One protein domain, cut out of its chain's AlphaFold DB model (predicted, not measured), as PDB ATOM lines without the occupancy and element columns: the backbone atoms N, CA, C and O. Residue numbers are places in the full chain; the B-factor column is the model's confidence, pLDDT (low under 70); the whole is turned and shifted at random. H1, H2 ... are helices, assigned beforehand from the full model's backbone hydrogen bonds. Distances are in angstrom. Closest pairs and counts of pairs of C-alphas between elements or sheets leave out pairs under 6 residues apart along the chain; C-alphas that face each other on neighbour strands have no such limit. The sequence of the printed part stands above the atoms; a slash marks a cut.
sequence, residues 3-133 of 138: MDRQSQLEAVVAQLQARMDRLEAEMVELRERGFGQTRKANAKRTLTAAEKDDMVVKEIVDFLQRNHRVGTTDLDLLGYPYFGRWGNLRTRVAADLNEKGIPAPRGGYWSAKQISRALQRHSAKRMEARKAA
ATOM      1  N   MET A   3      19.647  -2.179  -6.733       57.38
ATOM      2  CA  MET A   3      19.894  -2.563  -5.334       57.38
ATOM      3  C   MET A   3      20.997  -1.741  -4.646       57.38
ATOM      4  O   MET A   3      20.888  -1.458  -3.461       57.38
ATOM      5  N   ASP A   4      22.022  -1.297  -5.379       74.50
ATOM      6  CA  ASP A   4      23.203  -0.641  -4.789       74.50
ATOM      7  C   ASP A   4      22.879   0.738  -4.176       74.50
ATOM      8  O   ASP A   4      23.350   1.102  -3.101       74.50
ATOM      9  N   ARG A   5      21.962   1.486  -4.802       76.06
ATOM     10  CA  ARG A   5      21.535   2.807  -4.310       76.06
ATOM     11  C   ARG A   5      20.649   2.715  -3.068       76.06
ATOM     12  O   ARG A   5      20.698   3.599  -2.218       76.06
ATOM     13  N   GLN A   6      19.842   1.661  -2.965       83.94
ATOM     14  CA  GLN A   6      18.955   1.448  -1.825       83.94
ATOM     15  C   GLN A   6      19.753   1.054  -0.575       83.94
ATOM     16  O   GLN A   6      19.572   1.667   0.473       83.94
ATOM     17  N   SER A   7      20.727   0.150  -0.711       83.06
ATOM     18  CA  SER A   7      21.632  -0.206   0.391       83.06
ATOM     19  C   SER A   7      22.503   0.969   0.855       83.06
ATOM     20  O   SER A   7      22.742   1.128   2.051       83.06
ATOM     21  N   GLN A   8      22.935   1.845  -0.061       84.31
ATOM     22  CA  GLN A   8      23.659   3.070   0.303       84.31
ATOM     23  C   GLN A   8      22.791   4.048   1.105       84.31
ATOM     24  O   GLN A   8      23.266   4.637   2.076       84.31
ATOM     25  N   LEU A   9      21.515   4.209   0.740       87.88
ATOM     26  CA  LEU A   9      20.588   5.068   1.480       87.88
ATOM     27  C   LEU A   9      20.294   4.518   2.880       87.88
ATOM     28  O   LEU A   9      20.310   5.283   3.842       87.88
ATOM     29  N   GLU A  10      20.096   3.208   3.017       89.62
ATOM     30  CA  GLU A  10      19.887   2.555   4.316       89.62
ATOM     31  C   GLU A  10      21.105   2.720   5.241       89.62
ATOM     32  O   GLU A  10      20.948   3.036   6.422       89.62
ATOM     33  N   ALA A  11      22.321   2.611   4.699       87.81
ATOM     34  CA  ALA A  11      23.548   2.847   5.457       87.81
ATOM     35  C   ALA A  11      23.669   4.303   5.946       87.81
ATOM     36  O   ALA A  11      24.067   4.545   7.088       87.81
ATOM     37  N   VAL A  12      23.292   5.277   5.111       88.06
ATOM     38  CA  VAL A  12      23.305   6.702   5.486       88.06
ATOM     39  C   VAL A  12      22.250   7.003   6.551       88.06
ATOM     40  O   VAL A  12      22.543   7.714   7.511       88.06
ATOM     41  N   VAL A  13      21.047   6.437   6.430       92.12
ATOM     42  CA  VAL A  13      19.992   6.588   7.444       92.12
ATOM     43  C   VAL A  13      20.445   6.004   8.783       92.12
ATOM     44  O   VAL A  13      20.322   6.675   9.805       92.12
ATOM     45  N   ALA A  14      21.058   4.818   8.787       89.75
ATOM     46  CA  ALA A  14      21.593   4.210  10.005       89.75
ATOM     47  C   ALA A  14      22.700   5.065  10.655       89.75
ATOM     48  O   ALA A  14      22.734   5.220  11.877       89.75
ATOM     49  N   GLN A  15      23.582   5.670   9.852       89.50
ATOM     50  CA  GLN A  15      24.616   6.579  10.359       89.50
ATOM     51  C   GLN A  15      24.037   7.868  10.951       89.50
ATOM     52  O   GLN A  15      24.517   8.338  11.984       89.50
ATOM     53  N   LEU A  16      23.016   8.444  10.312       90.75
ATOM     54  CA  LEU A  16      22.342   9.635  10.823       90.75
ATOM     55  C   LEU A  16      21.602   9.339  12.129       90.75
ATOM     56  O   LEU A  16      21.711  10.129  13.064       90.75
ATOM     57  N   GLN A  17      20.949   8.179  12.226       90.44
ATOM     58  CA  GLN A  17      20.272   7.743  13.445       90.44
ATOM     59  C   GLN A  17      21.267   7.585  14.605       90.44
ATOM     60  O   GLN A  17      21.101   8.202  15.652       90.44
ATOM     61  N   ALA A  18      22.381   6.881  14.382       91.56
ATOM     62  CA  ALA A  18      23.417   6.709  15.402       91.56
ATOM     63  C   ALA A  18      24.061   8.040  15.838       91.56
ATOM     64  O   ALA A  18      24.505   8.191  16.979       91.56
ATOM     65  N   ARG A  19      24.138   9.023  14.931       90.81
ATOM     66  CA  ARG A  19      24.622  10.369  15.255       90.81
ATOM     67  C   ARG A  19      23.607  11.148  16.088       90.81
ATOM     68  O   ARG A  19      24.025  11.851  17.005       90.81
ATOM     69  N   MET A  20      22.317  11.030  15.785       90.50
ATOM     70  CA  MET A  20      21.256  11.628  16.595       90.50
ATOM     71  C   MET A  20      21.261  11.066  18.016       90.50
ATOM     72  O   MET A  20      21.307  11.853  18.953       90.50
ATOM     73  N   ASP A  21      21.351   9.743  18.175       91.75
ATOM     74  CA  ASP A  21      21.372   9.101  19.496       91.75
ATOM     75  C   ASP A  21      22.565   9.574  20.345       91.75
ATOM     76  O   ASP A  21      22.438   9.839  21.542       91.75
ATOM     77  N   ARG A  22      23.740   9.750  19.721       89.56
ATOM     78  CA  ARG A  22      24.920  10.317  20.397       89.56
ATOM     79  C   ARG A  22      24.715  11.768  20.812       89.56
ATOM     80  O   ARG A  22      25.070  12.127  21.930       89.56
ATOM     81  N   LEU A  23      24.155  12.595  19.933       89.94
ATOM     82  CA  LEU A  23      23.895  14.001  20.243       89.94
ATOM     83  C   LEU A  23      22.843  14.148  21.347       89.94
ATOM     84  O   LEU A  23      22.982  15.014  22.206       89.94
ATOM     85  N   GLU A  24      21.820  13.297  21.368       87.62
ATOM     86  CA  GLU A  24      20.837  13.271  22.451       87.62
ATOM     87  C   GLU A  24      21.479  12.870  23.784       87.62
ATOM     88  O   GLU A  24      21.245  13.538  24.795       87.62
ATOM     89  N   ALA A  25      22.357  11.863  23.787       87.06
ATOM     90  CA  ALA A  25      23.109  11.470  24.978       87.06
ATOM     91  C   ALA A  25      24.026  12.599  25.490       87.06
ATOM     92  O   ALA A  25      24.016  12.916  26.681       87.06
ATOM     93  N   GLU A  26      24.757  13.273  24.596       85.88
ATOM     94  CA  GLU A  26      25.597  14.428  24.945       85.88
ATOM     95  C   GLU A  26      24.767  15.593  25.508       85.88
ATOM     96  O   GLU A  26      25.155  16.229  26.491       85.88
ATOM     97  N   MET A  27      23.593  15.862  24.931       81.12
ATOM     98  CA  MET A  27      22.681  16.898  25.419       81.12
ATOM     99  C   MET A  27      22.138  16.580  26.816       81.12
ATOM    100  O   MET A  27      21.999  17.492  27.637       81.12
ATOM    101  N   VAL A  28      21.860  15.307  27.115       85.81
ATOM    102  CA  VAL A  28      21.456  14.861  28.458       85.81
ATOM    103  C   VAL A  28      22.598  15.058  29.457       85.81
ATOM    104  O   VAL A  28      22.384  15.698  30.490       85.81
ATOM    105  N   GLU A  29      23.821  14.629  29.135       78.62
ATOM    106  CA  GLU A  29      24.981  14.822  30.015       78.62
ATOM    107  C   GLU A  29      25.277  16.304  30.281       78.62
ATOM    108  O   GLU A  29      25.497  16.715  31.427       78.62
ATOM    109  N   LEU A  30      25.251  17.143  29.241       77.00
ATOM    110  CA  LEU A  30      25.460  18.587  29.371       77.00
ATOM    111  C   LEU A  30      24.388  19.232  30.252       77.00
ATOM    112  O   LEU A  30      24.695  20.100  31.079       77.00
ATOM    113  N   ARG A  31      23.137  18.784  30.124       70.69
ATOM    114  CA  ARG A  31      22.015  19.258  30.934       70.69
ATOM    115  C   ARG A  31      22.188  18.876  32.405       70.69
ATOM    116  O   ARG A  31      22.050  19.741  33.273       70.69
ATOM    117  N   GLU A  32      22.543  17.630  32.703       72.50
ATOM    118  CA  GLU A  32      22.784  17.168  34.076       72.50
ATOM    119  C   GLU A  32      23.973  17.886  34.728       72.50
ATOM    120  O   GLU A  32      23.883  18.366  35.868       72.50
ATOM    121  N   ARG A  33      25.064  18.059  33.976       71.19
ATOM    122  CA  ARG A  33      26.264  18.772  34.429       71.19
ATOM    123  C   ARG A  33      25.973  20.249  34.700       71.19
ATOM    124  O   ARG A  33      26.369  20.770  35.749       71.19
ATOM    125  N   GLY A  34      25.225  20.904  33.811       65.00
ATOM    126  CA  GLY A  34      24.801  22.298  33.956       65.00
ATOM    127  C   GLY A  34      23.875  22.518  35.156       65.00
ATOM    128  O   GLY A  34      24.074  23.458  35.937       65.00
ATOM    129  N   PHE A  35      22.906  21.625  35.382       58.31
ATOM    130  CA  PHE A  35      22.011  21.718  36.539       58.31
ATOM    131  C   PHE A  35      22.737  21.496  37.869       58.31
ATOM    132  O   PHE A  35      22.504  22.240  38.827       58.31
ATOM    133  N   GLY A  36      23.647  20.520  37.935       63.62
ATOM    134  CA  GLY A  36      24.450  20.255  39.130       63.62
ATOM    135  C   GLY A  36      25.348  21.437  39.512       63.62
ATOM    136  O   GLY A  36      25.397  21.834  40.681       63.62
ATOM    137  N   GLN A  37      26.011  22.053  38.530       63.97
ATOM    138  CA  GLN A  37      26.842  23.242  38.749       63.97
ATOM    139  C   GLN A  37      26.012  24.457  39.179       63.97
ATOM    140  O   GLN A  37      26.382  25.148  40.130       63.97
ATOM    141  N   THR A  38      24.851  24.671  38.556       59.56
ATOM    142  CA  THR A  38      23.949  25.782  38.896       59.56
ATOM    143  C   THR A  38      23.408  25.654  40.321       59.56
ATOM    144  O   THR A  38      23.415  26.628  41.075       59.56
ATOM    145  N   ARG A  39      23.000  24.448  40.746       55.03
ATOM    146  CA  ARG A  39      22.554  24.196  42.129       55.03
ATOM    147  C   ARG A  39      23.667  24.451  43.143       55.03
ATOM    148  O   ARG A  39      23.432  25.148  44.126       55.03
ATOM    149  N   LYS A  40      24.883  23.955  42.888       59.28
ATOM    150  CA  LYS A  40      26.045  24.180  43.769       59.28
ATOM    151  C   LYS A  40      26.412  25.665  43.867       59.28
ATOM    152  O   LYS A  40      26.660  26.161  44.964       59.28
ATOM    153  N   ALA A  41      26.406  26.391  42.749       60.97
ATOM    154  CA  ALA A  41      26.652  27.833  42.731       60.97
ATOM    155  C   ALA A  41      25.562  28.614  43.482       60.97
ATOM    156  O   ALA A  41      25.869  29.527  44.250       60.97
ATOM    157  N   ASN A  42      24.296  28.227  43.317       55.56
ATOM    158  CA  ASN A  42      23.182  28.840  44.032       55.56
ATOM    159  C   ASN A  42      23.243  28.564  45.542       55.56
ATOM    160  O   ASN A  42      23.057  29.501  46.311       55.56
ATOM    161  N   ALA A  43      23.593  27.346  45.967       55.47
ATOM    162  CA  ALA A  43      23.760  26.990  47.381       55.47
ATOM    163  C   ALA A  43      24.904  27.772  48.061       55.47
ATOM    164  O   ALA A  43      24.756  28.278  49.175       55.47
ATOM    165  N   LYS A  44      26.038  27.946  47.365       57.91
ATOM    166  CA  LYS A  44      27.142  28.795  47.848       57.91
ATOM    167  C   LYS A  44      26.709  30.257  47.985       57.91
ATOM    168  O   LYS A  44      26.961  30.879  49.013       57.91
ATOM    169  N   ARG A  45      25.989  30.791  46.990       59.31
ATOM    170  CA  ARG A  45      25.433  32.156  47.039       59.31
ATOM    171  C   ARG A  45      24.448  32.334  48.194       59.31
ATOM    172  O   ARG A  45      24.481  33.376  48.840       59.31
ATOM    173  N   THR A  46      23.603  31.345  48.491       58.44
ATOM    174  CA  THR A  46      22.656  31.426  49.616       58.44
ATOM    175  C   THR A  46      23.349  31.436  50.975       58.44
ATOM    176  O   THR A  46      22.911  32.185  51.842       58.44
ATOM    177  N   LEU A  47      24.448  30.692  51.149       56.94
ATOM    178  CA  LEU A  47      25.218  30.706  52.399       56.94
ATOM    179  C   LEU A  47      25.847  32.089  52.639       56.94
ATOM    180  O   LEU A  47      25.609  32.704  53.673       56.94
ATOM    181  N   THR A  48      26.513  32.643  51.618       69.56
ATOM    182  CA  THR A  48      27.081  34.003  51.689       69.56
ATOM    183  C   THR A  48      26.017  35.094  51.834       69.56
ATOM    184  O   THR A  48      26.286  36.173  52.354       69.56
ATOM    185  N   ALA A  49      24.794  34.848  51.357       65.50
ATOM    186  CA  ALA A  49      23.686  35.776  51.539       65.50
ATOM    187  C   ALA A  49      23.169  35.757  52.982       65.50
ATOM    188  O   ALA A  49      22.827  36.816  53.491       65.50
ATOM    189  N   ALA A  50      23.148  34.592  53.635       64.88
ATOM    190  CA  ALA A  50      22.730  34.466  55.028       64.88
ATOM    191  C   ALA A  50      23.703  35.176  55.983       64.88
ATOM    192  O   ALA A  50      23.262  35.960  56.814       64.88
ATOM    193  N   GLU A  51      25.014  34.996  55.805       70.00
ATOM    194  CA  GLU A  51      26.034  35.711  56.595       70.00
ATOM    195  C   GLU A  51      25.909  37.235  56.443       70.00
ATOM    196  O   GLU A  51      26.023  37.997  57.404       70.00
ATOM    197  N   LYS A  52      25.616  37.694  55.220       70.31
ATOM    198  CA  LYS A  52      25.374  39.113  54.947       70.31
ATOM    199  C   LYS A  52      24.066  39.613  55.554       70.31
ATOM    200  O   LYS A  52      24.016  40.767  55.966       70.31
ATOM    201  N   ASP A  53      23.027  38.784  55.612       69.31
ATOM    202  CA  ASP A  53      21.768  39.139  56.272       69.31
ATOM    203  C   ASP A  53      21.973  39.321  57.781       69.31
ATOM    204  O   ASP A  53      21.508  40.320  58.329       69.31
ATOM    205  N   ASP A  54      22.731  38.428  58.424       70.94
ATOM    206  CA  ASP A  54      23.066  38.512  59.853       70.94
ATOM    207  C   ASP A  54      23.857  39.803  60.162       70.94
ATOM    208  O   ASP A  54      23.561  40.519  61.121       70.94
ATOM    209  N   MET A  55      24.810  40.170  59.297       72.06
ATOM    210  CA  MET A  55      25.549  41.436  59.395       72.06
ATOM    211  C   MET A  55      24.639  42.666  59.253       72.06
ATOM    212  O   MET A  55      24.790  43.631  60.001       72.06
ATOM    213  N   VAL A  56      23.680  42.648  58.321       69.12
ATOM    214  CA  VAL A  56      22.715  43.750  58.172       69.12
ATOM    215  C   VAL A  56      21.816  43.874  59.389       69.12
ATOM    216  O   VAL A  56      21.564  44.987  59.843       69.12
ATOM    217  N   VAL A  57      21.344  42.755  59.937       71.50
ATOM    218  CA  VAL A  57      20.548  42.756  61.169       71.50
ATOM    219  C   VAL A  57      21.349  43.381  62.307       71.50
ATOM    220  O   VAL A  57      20.823  44.253  62.996       71.50
ATOM    221  N   LYS A  58      22.627  43.016  62.454       73.38
ATOM    222  CA  LYS A  58      23.520  43.621  63.448       73.38
ATOM    223  C   LYS A  58      23.646  45.136  63.267       73.38
ATOM    224  O   LYS A  58      23.485  45.870  64.231       73.38
ATOM    225  N   GLU A  59      23.871  45.621  62.048       72.62
ATOM    226  CA  GLU A  59      24.002  47.067  61.819       72.62
ATOM    227  C   GLU A  59      22.691  47.825  62.091       72.62
ATOM    228  O   GLU A  59      22.711  48.934  62.617       72.62
ATOM    229  N   ILE A  60      21.534  47.222  61.792       71.69
ATOM    230  CA  ILE A  60      20.225  47.797  62.144       71.69
ATOM    231  C   ILE A  60      20.074  47.913  63.663       71.69
ATOM    232  O   ILE A  60      19.603  48.941  64.149       71.69
ATOM    233  N   VAL A  61      20.467  46.871  64.403       70.06
ATOM    234  CA  VAL A  61      20.465  46.867  65.874       70.06
ATOM    235  C   VAL A  61      21.356  47.988  66.400       70.06
ATOM    236  O   VAL A  61      20.885  48.817  67.175       70.06
ATOM    237  N   ASP A  62      22.596  48.067  65.918       71.31
ATOM    238  CA  ASP A  62      23.557  49.096  66.309       71.31
ATOM    239  C   ASP A  62      23.021  50.509  66.023       71.31
ATOM    240  O   ASP A  62      23.084  51.391  66.883       71.31
ATOM    241  N   PHE A  63      22.452  50.738  64.835       68.31
ATOM    242  CA  PHE A  63      21.855  52.021  64.456       68.31
ATOM    243  C   PHE A  63      20.707  52.419  65.393       68.31
ATOM    244  O   PHE A  63      20.623  53.575  65.820       68.31
ATOM    245  N   LEU A  64      19.816  51.480  65.725       66.88
ATOM    246  CA  LEU A  64      18.670  51.733  66.602       66.88
ATOM    247  C   LEU A  64      19.095  51.966  68.056       66.88
ATOM    248  O   LEU A  64      18.554  52.855  68.717       66.88
ATOM    249  N   GLN A  65      20.097  51.235  68.537       67.81
ATOM    250  CA  GLN A  65      20.670  51.435  69.866       67.81
ATOM    251  C   GLN A  65      21.328  52.814  69.992       67.81
ATOM    252  O   GLN A  65      21.052  53.531  70.957       67.81
ATOM    253  N   ARG A  66      22.130  53.223  68.996       69.31
ATOM    254  CA  ARG A  66      22.815  54.529  68.987       69.31
ATOM    255  C   ARG A  66      21.846  55.708  68.932       69.31
ATOM    256  O   ARG A  66      22.063  56.699  69.620       69.31
ATOM    257  N   ASN A  67      20.791  55.610  68.125       63.91
ATOM    258  CA  ASN A  67      19.938  56.762  67.824       63.91
ATOM    259  C   ASN A  67      18.641  56.824  68.644       63.91
ATOM    260  O   ASN A  67      18.026  57.887  68.716       63.91
ATOM    261  N   HIS A  68      18.193  55.711  69.241       58.69
ATOM    262  CA  HIS A  68      16.827  55.618  69.768       58.69
ATOM    263  C   HIS A  68      16.680  54.916  71.130       58.69
ATOM    264  O   HIS A  68      15.548  54.721  71.565       58.69
ATOM    265  N   ARG A  69      17.778  54.575  71.835       60.53
ATOM    266  CA  ARG A  69      17.759  53.881  73.150       60.53
ATOM    267  C   ARG A  69      16.868  52.624  73.163       60.53
ATOM    268  O   ARG A  69      16.184  52.342  74.140       60.53
ATOM    269  N   VAL A  70      16.879  51.874  72.064       56.84
ATOM    270  CA  VAL A  70      16.082  50.652  71.898       56.84
ATOM    271  C   VAL A  70      16.880  49.461  72.434       56.84
ATOM    272  O   VAL A  70      18.029  49.269  72.039       56.84
ATOM    273  N   GLY A  71      16.301  48.668  73.341       54.69
ATOM    274  CA  GLY A  71      16.936  47.445  73.849       54.69
ATOM    275  C   GLY A  71      16.943  46.320  72.807       54.69
ATOM    276  O   GLY A  71      16.107  46.291  71.906       54.69
ATOM    277  N   THR A  72      17.851  45.347  72.928       50.06
ATOM    278  CA  THR A  72      17.928  44.180  72.019       50.06
ATOM    279  C   THR A  72      16.600  43.408  71.949       50.06
ATOM    280  O   THR A  72      16.246  42.870  70.905       50.06
ATOM    281  N   THR A  73      15.832  43.416  73.043       45.78
ATOM    282  CA  THR A  73      14.508  42.790  73.180       45.78
ATOM    283  C   THR A  73      13.387  43.557  72.465       45.78
ATOM    284  O   THR A  73      12.425  42.947  72.012       45.78
ATOM    285  N   ASP A  74      13.513  44.875  72.279       46.78
ATOM    286  CA  ASP A  74      12.549  45.663  71.493       46.78
ATOM    287  C   ASP A  74      12.711  45.416  69.985       46.78
ATOM    288  O   ASP A  74      11.766  45.582  69.214       46.78
ATOM    289  N   LEU A  75      13.884  44.948  69.540       49.84
ATOM    290  CA  LEU A  75      14.047  44.446  68.175       49.84
ATOM    291  C   LEU A  75      13.381  43.079  67.963       49.84
ATOM    292  O   LEU A  75      12.998  42.765  66.839       49.84
ATOM    293  N   ASP A  76      13.167  42.296  69.023       45.66
ATOM    294  CA  ASP A  76      12.365  41.067  68.969       45.66
ATOM    295  C   ASP A  76      10.861  41.366  68.782       45.66
ATOM    296  O   ASP A  76      10.141  40.545  68.208       45.66
ATOM    297  N   LEU A  77      10.404  42.572  69.156       41.25
ATOM    298  CA  LEU A  77       9.083  43.119  68.808       41.25
ATOM    299  C   LEU A  77       8.985  43.587  67.342       41.25
ATOM    300  O   LEU A  77       7.880  43.821  66.853       41.25
ATOM    301  N   LEU A  78      10.093  43.662  66.591       49.69
ATOM    302  CA  LEU A  78      10.092  43.998  65.155       49.69
ATOM    303  C   LEU A  78       9.689  42.819  64.253       49.69
ATOM    304  O   LEU A  78       9.983  42.816  63.052       49.69
ATOM    305  N   GLY A  79       8.987  41.828  64.808       44.88
ATOM    306  CA  GLY A  79       8.259  40.820  64.050       44.88
ATOM    307  C   GLY A  79       7.242  41.475  63.112       44.88
ATOM    308  O   GLY A  79       6.082  41.643  63.465       44.88
ATOM    309  N   TYR A  80       7.669  41.828  61.895       46.09
ATOM    310  CA  TYR A  80       6.811  42.420  60.858       46.09
ATOM    311  C   TYR A  80       6.064  43.694  61.352       46.09
ATOM    312  O   TYR A  80       6.486  44.345  62.299       46.09
ATOM    313  N   PRO A  81       4.966  44.126  60.717       44.97
ATOM    314  CA  PRO A  81       4.793  45.287  59.824       44.97
ATOM    315  C   PRO A  81       5.076  46.713  60.381       44.97
ATOM    316  O   PRO A  81       4.880  47.697  59.666       44.97
ATOM    317  N   TYR A  82       5.581  46.883  61.604       43.53
ATOM    318  CA  TYR A  82       5.634  48.183  62.300       43.53
ATOM    319  C   TYR A  82       6.741  49.157  61.861       43.53
ATOM    320  O   TYR A  82       6.728  50.328  62.250       43.53
ATOM    321  N   PHE A  83       7.632  48.748  60.954       51.16
ATOM    322  CA  PHE A  83       8.587  49.662  60.311       51.16
ATOM    323  C   PHE A  83       7.919  50.774  59.483       51.16
ATOM    324  O   PHE A  83       8.586  51.741  59.124       51.16
ATOM    325  N   GLY A  84       6.612  50.676  59.202       46.88
ATOM    326  CA  GLY A  84       5.845  51.762  58.584       46.88
ATOM    327  C   GLY A  84       5.864  53.064  59.395       46.88
ATOM    328  O   GLY A  84       5.799  54.138  58.806       46.88
ATOM    329  N   ARG A  85       6.039  52.995  60.725       48.50
ATOM    330  CA  ARG A  85       6.100  54.188  61.590       48.50
ATOM    331  C   ARG A  85       7.430  54.957  61.453       48.50
ATOM    332  O   ARG A  85       7.505  56.119  61.829       48.50
ATOM    333  N   TRP A  86       8.457  54.337  60.870       51.44
ATOM    334  CA  TRP A  86       9.822  54.866  60.760       51.44
ATOM    335  C   TRP A  86      10.236  54.952  59.292       51.44
ATOM    336  O   TRP A  86      11.260  54.392  58.906       51.44
ATOM    337  N   GLY A  87       9.399  55.595  58.465       55.84
ATOM    338  CA  GLY A  87       9.357  55.518  56.992       55.84
ATOM    339  C   GLY A  87      10.667  55.710  56.203       55.84
ATOM    340  O   GLY A  87      10.665  55.541  54.989       55.84
ATOM    341  N   ASN A  88      11.792  55.997  56.859       69.88
ATOM    342  CA  ASN A  88      13.126  56.154  56.284       69.88
ATOM    343  C   ASN A  88      14.222  55.247  56.893       69.88
ATOM    344  O   ASN A  88      15.350  55.287  56.406       69.88
ATOM    345  N   LEU A  89      13.939  54.409  57.902       70.75
ATOM    346  CA  LEU A  89      14.964  53.613  58.600       70.75
ATOM    347  C   LEU A  89      15.758  52.720  57.640       70.75
ATOM    348  O   LEU A  89      16.981  52.721  57.644       70.75
ATOM    349  N   ARG A  90      15.063  51.992  56.762       74.19
ATOM    350  CA  ARG A  90      15.700  51.091  55.783       74.19
ATOM    351  C   ARG A  90      16.583  51.840  54.790       74.19
ATOM    352  O   ARG A  90      17.565  51.284  54.315       74.19
ATOM    353  N   THR A  91      16.216  53.076  54.463       76.62
ATOM    354  CA  THR A  91      16.996  53.949  53.583       76.62
ATOM    355  C   THR A  91      18.248  54.446  54.294       76.62
ATOM    356  O   THR A  91      19.316  54.417  53.696       76.62
ATOM    357  N   ARG A  92      18.139  54.829  55.573       73.12
ATOM    358  CA  ARG A  92      19.288  55.236  56.394       73.12
ATOM    359  C   ARG A  92      20.271  54.094  56.606       73.12
ATOM    360  O   ARG A  92      21.431  54.243  56.281       73.12
ATOM    361  N   VAL A  93      19.790  52.917  57.001       74.56
ATOM    362  CA  VAL A  93      20.656  51.735  57.134       74.56
ATOM    363  C   VAL A  93      21.319  51.368  55.807       74.56
ATOM    364  O   VAL A  93      22.494  51.021  55.782       74.56
ATOM    365  N   ALA A  94      20.594  51.452  54.687       80.75
ATOM    366  CA  ALA A  94      21.207  51.237  53.382       80.75
ATOM    367  C   ALA A  94      22.317  52.266  53.094       80.75
ATOM    368  O   ALA A  94      23.364  51.878  52.583       80.75
ATOM    369  N   ALA A  95      22.111  53.542  53.435       76.38
ATOM    370  CA  ALA A  95      23.123  54.586  53.297       76.38
ATOM    371  C   ALA A  95      24.352  54.311  54.179       76.38
ATOM    372  O   ALA A  95      25.456  54.285  53.647       76.38
ATOM    373  N   ASP A  96      24.163  53.985  55.458       75.88
ATOM    374  CA  ASP A  96      25.255  53.684  56.393       75.88
ATOM    375  C   ASP A  96      26.079  52.470  55.938       75.88
ATOM    376  O   ASP A  96      27.308  52.487  55.964       75.88
ATOM    377  N   LEU A  97      25.420  51.403  55.470       77.06
ATOM    378  CA  LEU A  97      26.113  50.225  54.935       77.06
ATOM    379  C   LEU A  97      26.923  50.559  53.675       77.06
ATOM    380  O   LEU A  97      28.019  50.029  53.486       77.06
ATOM    381  N   ASN A  98      26.397  51.438  52.820       83.75
ATOM    382  CA  ASN A  98      27.098  51.906  51.629       83.75
ATOM    383  C   ASN A  98      28.289  52.802  51.976       83.75
ATOM    384  O   ASN A  98      29.346  52.651  51.370       83.75
ATOM    385  N   GLU A  99      28.139  53.694  52.954       77.88
ATOM    386  CA  GLU A  99      29.203  54.573  53.443       77.88
ATOM    387  C   GLU A  99      30.352  53.768  54.060       77.88
ATOM    388  O   GLU A  99      31.521  54.036  53.795       77.88
ATOM    389  N   LYS A 100      30.027  52.690  54.782       74.94
ATOM    390  CA  LYS A 100      31.009  51.725  55.299       74.94
ATOM    391  C   LYS A 100      31.647  50.841  54.221       74.94
ATOM    392  O   LYS A 100      32.460  49.978  54.547       74.94
ATOM    393  N   GLY A 101      31.270  51.005  52.951       78.75
ATOM    394  CA  GLY A 101      31.807  50.229  51.835       78.75
ATOM    395  C   GLY A 101      31.413  48.751  51.861       78.75
ATOM    396  O   GLY A 101      32.088  47.921  51.254       78.75
ATOM    397  N   ILE A 102      30.335  48.393  52.563       74.56
ATOM    398  CA  ILE A 102      29.910  47.003  52.716       74.56
ATOM    399  C   ILE A 102      29.127  46.576  51.462       74.56
ATOM    400  O   ILE A 102      28.040  47.098  51.213       74.56
ATOM    401  N   PRO A 103      29.602  45.592  50.678       74.94
ATOM    402  CA  PRO A 103      28.957  45.225  49.421       74.94
ATOM    403  C   PRO A 103      27.690  44.385  49.635       74.94
ATOM    404  O   PRO A 103      27.678  43.407  50.394       74.94
ATOM    405  N   ALA A 104      26.636  44.684  48.872       76.88
ATOM    406  CA  ALA A 104      25.390  43.923  48.909       76.88
ATOM    407  C   ALA A 104      25.583  42.440  48.491       76.88
ATOM    408  O   ALA A 104      26.571  42.077  47.840       76.88
ATOM    409  N   PRO A 105      24.644  41.525  48.812       68.94
ATOM    410  CA  PRO A 105      24.786  40.091  48.529       68.94
ATOM    411  C   PRO A 105      24.962  39.741  47.052       68.94
ATOM    412  O   PRO A 105      25.634  38.768  46.733       68.94
ATOM    413  N   ARG A 106      24.395  40.547  46.148       69.06
ATOM    414  CA  ARG A 106      24.538  40.386  44.693       69.06
ATOM    415  C   ARG A 106      25.589  41.326  44.082       69.06
ATOM    416  O   ARG A 106      25.621  41.469  42.867       69.06
ATOM    417  N   GLY A 107      26.430  41.941  44.914       71.62
ATOM    418  CA  GLY A 107      27.316  43.033  44.518       71.62
ATOM    419  C   GLY A 107      26.586  44.378  44.444       71.62
ATOM    420  O   GLY A 107      25.353  44.429  44.427       71.62
ATOM    421  N   GLY A 108      27.366  45.460  44.429       82.50
ATOM    422  CA  GLY A 108      26.865  46.834  44.369       82.50
ATOM    423  C   GLY A 108      26.348  47.380  45.704       82.50
ATOM    424  O   GLY A 108      26.631  46.835  46.774       82.50
ATOM    425  N   TYR A 109      25.592  48.471  45.608       85.88
ATOM    426  CA  TYR A 109      25.067  49.225  46.743       85.88
ATOM    427  C   TYR A 109      23.830  48.570  47.368       85.88
ATOM    428  O   TYR A 109      23.021  47.918  46.700       85.88
ATOM    429  N   TRP A 110      23.667  48.789  48.665       83.69
ATOM    430  CA  TRP A 110      22.460  48.507  49.417       83.69
ATOM    431  C   TRP A 110      21.343  49.483  49.059       83.69
ATOM    432  O   TRP A 110      21.532  50.693  48.962       83.69
ATOM    433  N   SER A 111      20.141  48.935  48.931       86.38
ATOM    434  CA  SER A 111      18.877  49.651  48.791       86.38
ATOM    435  C   SER A 111      17.933  49.258  49.921       86.38
ATOM    436  O   SER A 111      17.976  48.129  50.421       86.38
ATOM    437  N   ALA A 112      16.988  50.135  50.260       80.00
ATOM    438  CA  ALA A 112      15.974  49.861  51.279       80.00
ATOM    439  C   ALA A 112      15.214  48.536  51.036       80.00
ATOM    440  O   ALA A 112      14.862  47.825  51.977       80.00
ATOM    441  N   LYS A 113      15.004  48.156  49.767       80.88
ATOM    442  CA  LYS A 113      14.360  46.886  49.389       80.88
ATOM    443  C   LYS A 113      15.230  45.669  49.716       80.88
ATOM    444  O   LYS A 113      14.694  44.632  50.108       80.88
ATOM    445  N   GLN A 114      16.549  45.767  49.552       81.19
ATOM    446  CA  GLN A 114      17.472  44.698  49.946       81.19
ATOM    447  C   GLN A 114      17.502  44.532  51.465       81.19
ATOM    448  O   GLN A 114      17.439  43.394  51.923       81.19
ATOM    449  N   ILE A 115      17.474  45.635  52.218       78.69
ATOM    450  CA  ILE A 115      17.366  45.614  53.684       78.69
ATOM    451  C   ILE A 115      16.071  44.925  54.131       78.69
ATOM    452  O   ILE A 115      16.121  43.986  54.921       78.69
ATOM    453  N   SER A 116      14.917  45.300  53.561       77.50
ATOM    454  CA  SER A 116      13.640  44.623  53.852       77.50
ATOM    455  C   SER A 116      13.726  43.114  53.639       77.50
ATOM    456  O   SER A 116      13.270  42.338  54.472       77.50
ATOM    457  N   ARG A 117      14.312  42.686  52.518       77.88
ATOM    458  CA  ARG A 117      14.419  41.263  52.188       77.88
ATOM    459  C   ARG A 117      15.393  40.517  53.102       77.88
ATOM    460  O   ARG A 117      15.151  39.344  53.359       77.88
ATOM    461  N   ALA A 118      16.479  41.155  53.539       76.75
ATOM    462  CA  ALA A 118      17.420  40.579  54.501       76.75
ATOM    463  C   ALA A 118      16.726  40.310  55.843       76.75
ATOM    464  O   ALA A 118      16.731  39.182  56.328       76.75
ATOM    465  N   LEU A 119      16.002  41.309  56.359       73.31
ATOM    466  CA  LEU A 119      15.206  41.183  57.583       73.31
ATOM    467  C   LEU A 119      14.168  40.053  57.498       73.31
ATOM    468  O   LEU A 119      14.074  39.235  58.407       73.31
ATOM    469  N   GLN A 120      13.418  39.977  56.393       73.94
ATOM    470  CA  GLN A 120      12.407  38.930  56.182       73.94
ATOM    471  C   GLN A 120      13.015  37.519  56.170       73.94
ATOM    472  O   GLN A 120      12.445  36.589  56.745       73.94
ATOM    473  N   ARG A 121      14.177  37.343  55.525       74.75
ATOM    474  CA  ARG A 121      14.873  36.048  55.494       74.75
ATOM    475  C   ARG A 121      15.392  35.659  56.872       74.75
ATOM    476  O   ARG A 121      15.204  34.515  57.278       74.75
ATOM    477  N   HIS A 122      15.975  36.609  57.599       72.75
ATOM    478  CA  HIS A 122      16.438  36.384  58.964       72.75
ATOM    479  C   HIS A 122      15.283  35.970  59.893       72.75
ATOM    480  O   HIS A 122      15.390  34.974  60.609       72.75
ATOM    481  N   SER A 123      14.135  36.658  59.826       68.38
ATOM    482  CA  SER A 123      12.961  36.289  60.630       68.38
ATOM    483  C   SER A 123      12.414  34.907  60.277       68.38
ATOM    484  O   SER A 123      12.081  34.141  61.176       68.38
ATOM    485  N   ALA A 124      12.360  34.557  58.986       70.19
ATOM    486  CA  ALA A 124      11.909  33.237  58.551       70.19
ATOM    487  C   ALA A 124      12.832  32.129  59.082       70.19
ATOM    488  O   ALA A 124      12.351  31.165  59.667       70.19
ATOM    489  N   LYS A 125      14.159  32.309  58.982       71.88
ATOM    490  CA  LYS A 125      15.153  31.372  59.533       71.88
ATOM    491  C   LYS A 125      14.979  31.181  61.040       71.88
ATOM    492  O   LYS A 125      15.047  30.058  61.525       71.88
ATOM    493  N   ARG A 126      14.725  32.263  61.782       69.31
ATOM    494  CA  ARG A 126      14.493  32.201  63.231       69.31
ATOM    495  C   ARG A 126      13.187  31.483  63.586       69.31
ATOM    496  O   ARG A 126      13.154  30.753  64.570       69.31
ATOM    497  N   MET A 127      12.125  31.668  62.803       67.50
ATOM    498  CA  MET A 127      10.863  30.940  62.993       67.50
ATOM    499  C   MET A 127      11.018  29.446  62.697       67.50
ATOM    500  O   MET A 127      10.539  28.632  63.479       67.50
ATOM    501  N   GLU A 128      11.747  29.088  61.638       70.12
ATOM    502  CA  GLU A 128      12.097  27.694  61.347       70.12
ATOM    503  C   GLU A 128      12.963  27.087  62.459       70.12
ATOM    504  O   GLU A 128      12.677  25.988  62.918       70.12
ATOM    505  N   ALA A 129      13.958  27.819  62.975       66.81
ATOM    506  CA  ALA A 129      14.778  27.363  64.100       66.81
ATOM    507  C   ALA A 129      13.956  27.158  65.385       66.81
ATOM    508  O   ALA A 129      14.151  26.169  66.082       66.81
ATOM    509  N   ARG A 130      13.002  28.054  65.679       64.81
ATOM    510  CA  ARG A 130      12.060  27.900  66.802       64.81
ATOM    511  C   ARG A 130      11.140  26.697  66.625       64.81
ATOM    512  O   ARG A 130      10.874  25.998  67.588       64.81
ATOM    513  N   LYS A 131      10.662  26.449  65.406       66.19
ATOM    514  CA  LYS A 131       9.822  25.288  65.088       66.19
ATOM    515  C   LYS A 131      10.609  23.972  65.149       66.19
ATOM    516  O   LYS A 131      10.049  22.949  65.518       66.19
ATOM    517  N   ALA A 132      11.890  24.007  64.784       67.12
ATOM    518  CA  ALA A 132      12.805  22.869  64.825       67.12
ATOM    519  C   ALA A 132      13.365  22.571  66.227       67.12
ATOM    520  O   ALA A 132      13.985  21.527  66.412       67.12
ATOM    521  N   ALA A 133      13.140  23.456  67.200       60.09
ATOM    522  CA  ALA A 133      13.426  23.232  68.610       60.09
ATOM    523  C   ALA A 133      12.109  22.989  69.376       60.09
ATOM    524  O   ALA A 133      11.625  23.905  70.046       60.09
TER     525      ALA A 133
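This is residues 3 to 133 of the 138 residues of an uncharacterized protein of Roseomonas sp. 1318 (UniProt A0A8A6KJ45). One very long helix, H1, makes the length; its residues 3 to 44 stick out as a bare arm, and a small compact head of H2 to H5 gathers at its other end. H5 crosses H1 there, and residues 126 to 133, of which 126 to 132 belong to H5, stick out. The printed part has 131 residues, five helices in order H1 to H5 and no named strand: all helix, extended, radius of gyration of the C-alphas 27.2 A, spans 96 by 38 by 22 A.

H1, residues 3 to 68, with residues 50 to 57 alone touches residues 115 to 122 of H5, residues 112 to 132, about perpendicular at 87 degrees; closest C-alphas Asp 53 and Ala 118, 4.9 A. H4, residues 89 to 99, touches residues 56 to 63 of H1 alone at 78 degrees, about perpendicular; closest C-alphas Val 93 and Ile 60, 6.4 A. H2, residues 72 to 76, and H3, residues 82 to 86, touch no helix. Every O i to N i+4 pair is within hydrogen-bond range in H1, H4 and H5; H2 and H3 each have 0 of 1, but 2 of 2 O i to N i+3.

H1 runs 95.1 A from C-alpha 3 at (19.894, -2.563, -5.334); H5, 30.4 A, ends at C-alpha 132 (12.805, 22.869, 64.825).

The printed part has no cut; H4 to H5 is a long link. Mean pLDDT of the printed part is 70.6, under 70 for instance in residues 63 to 88.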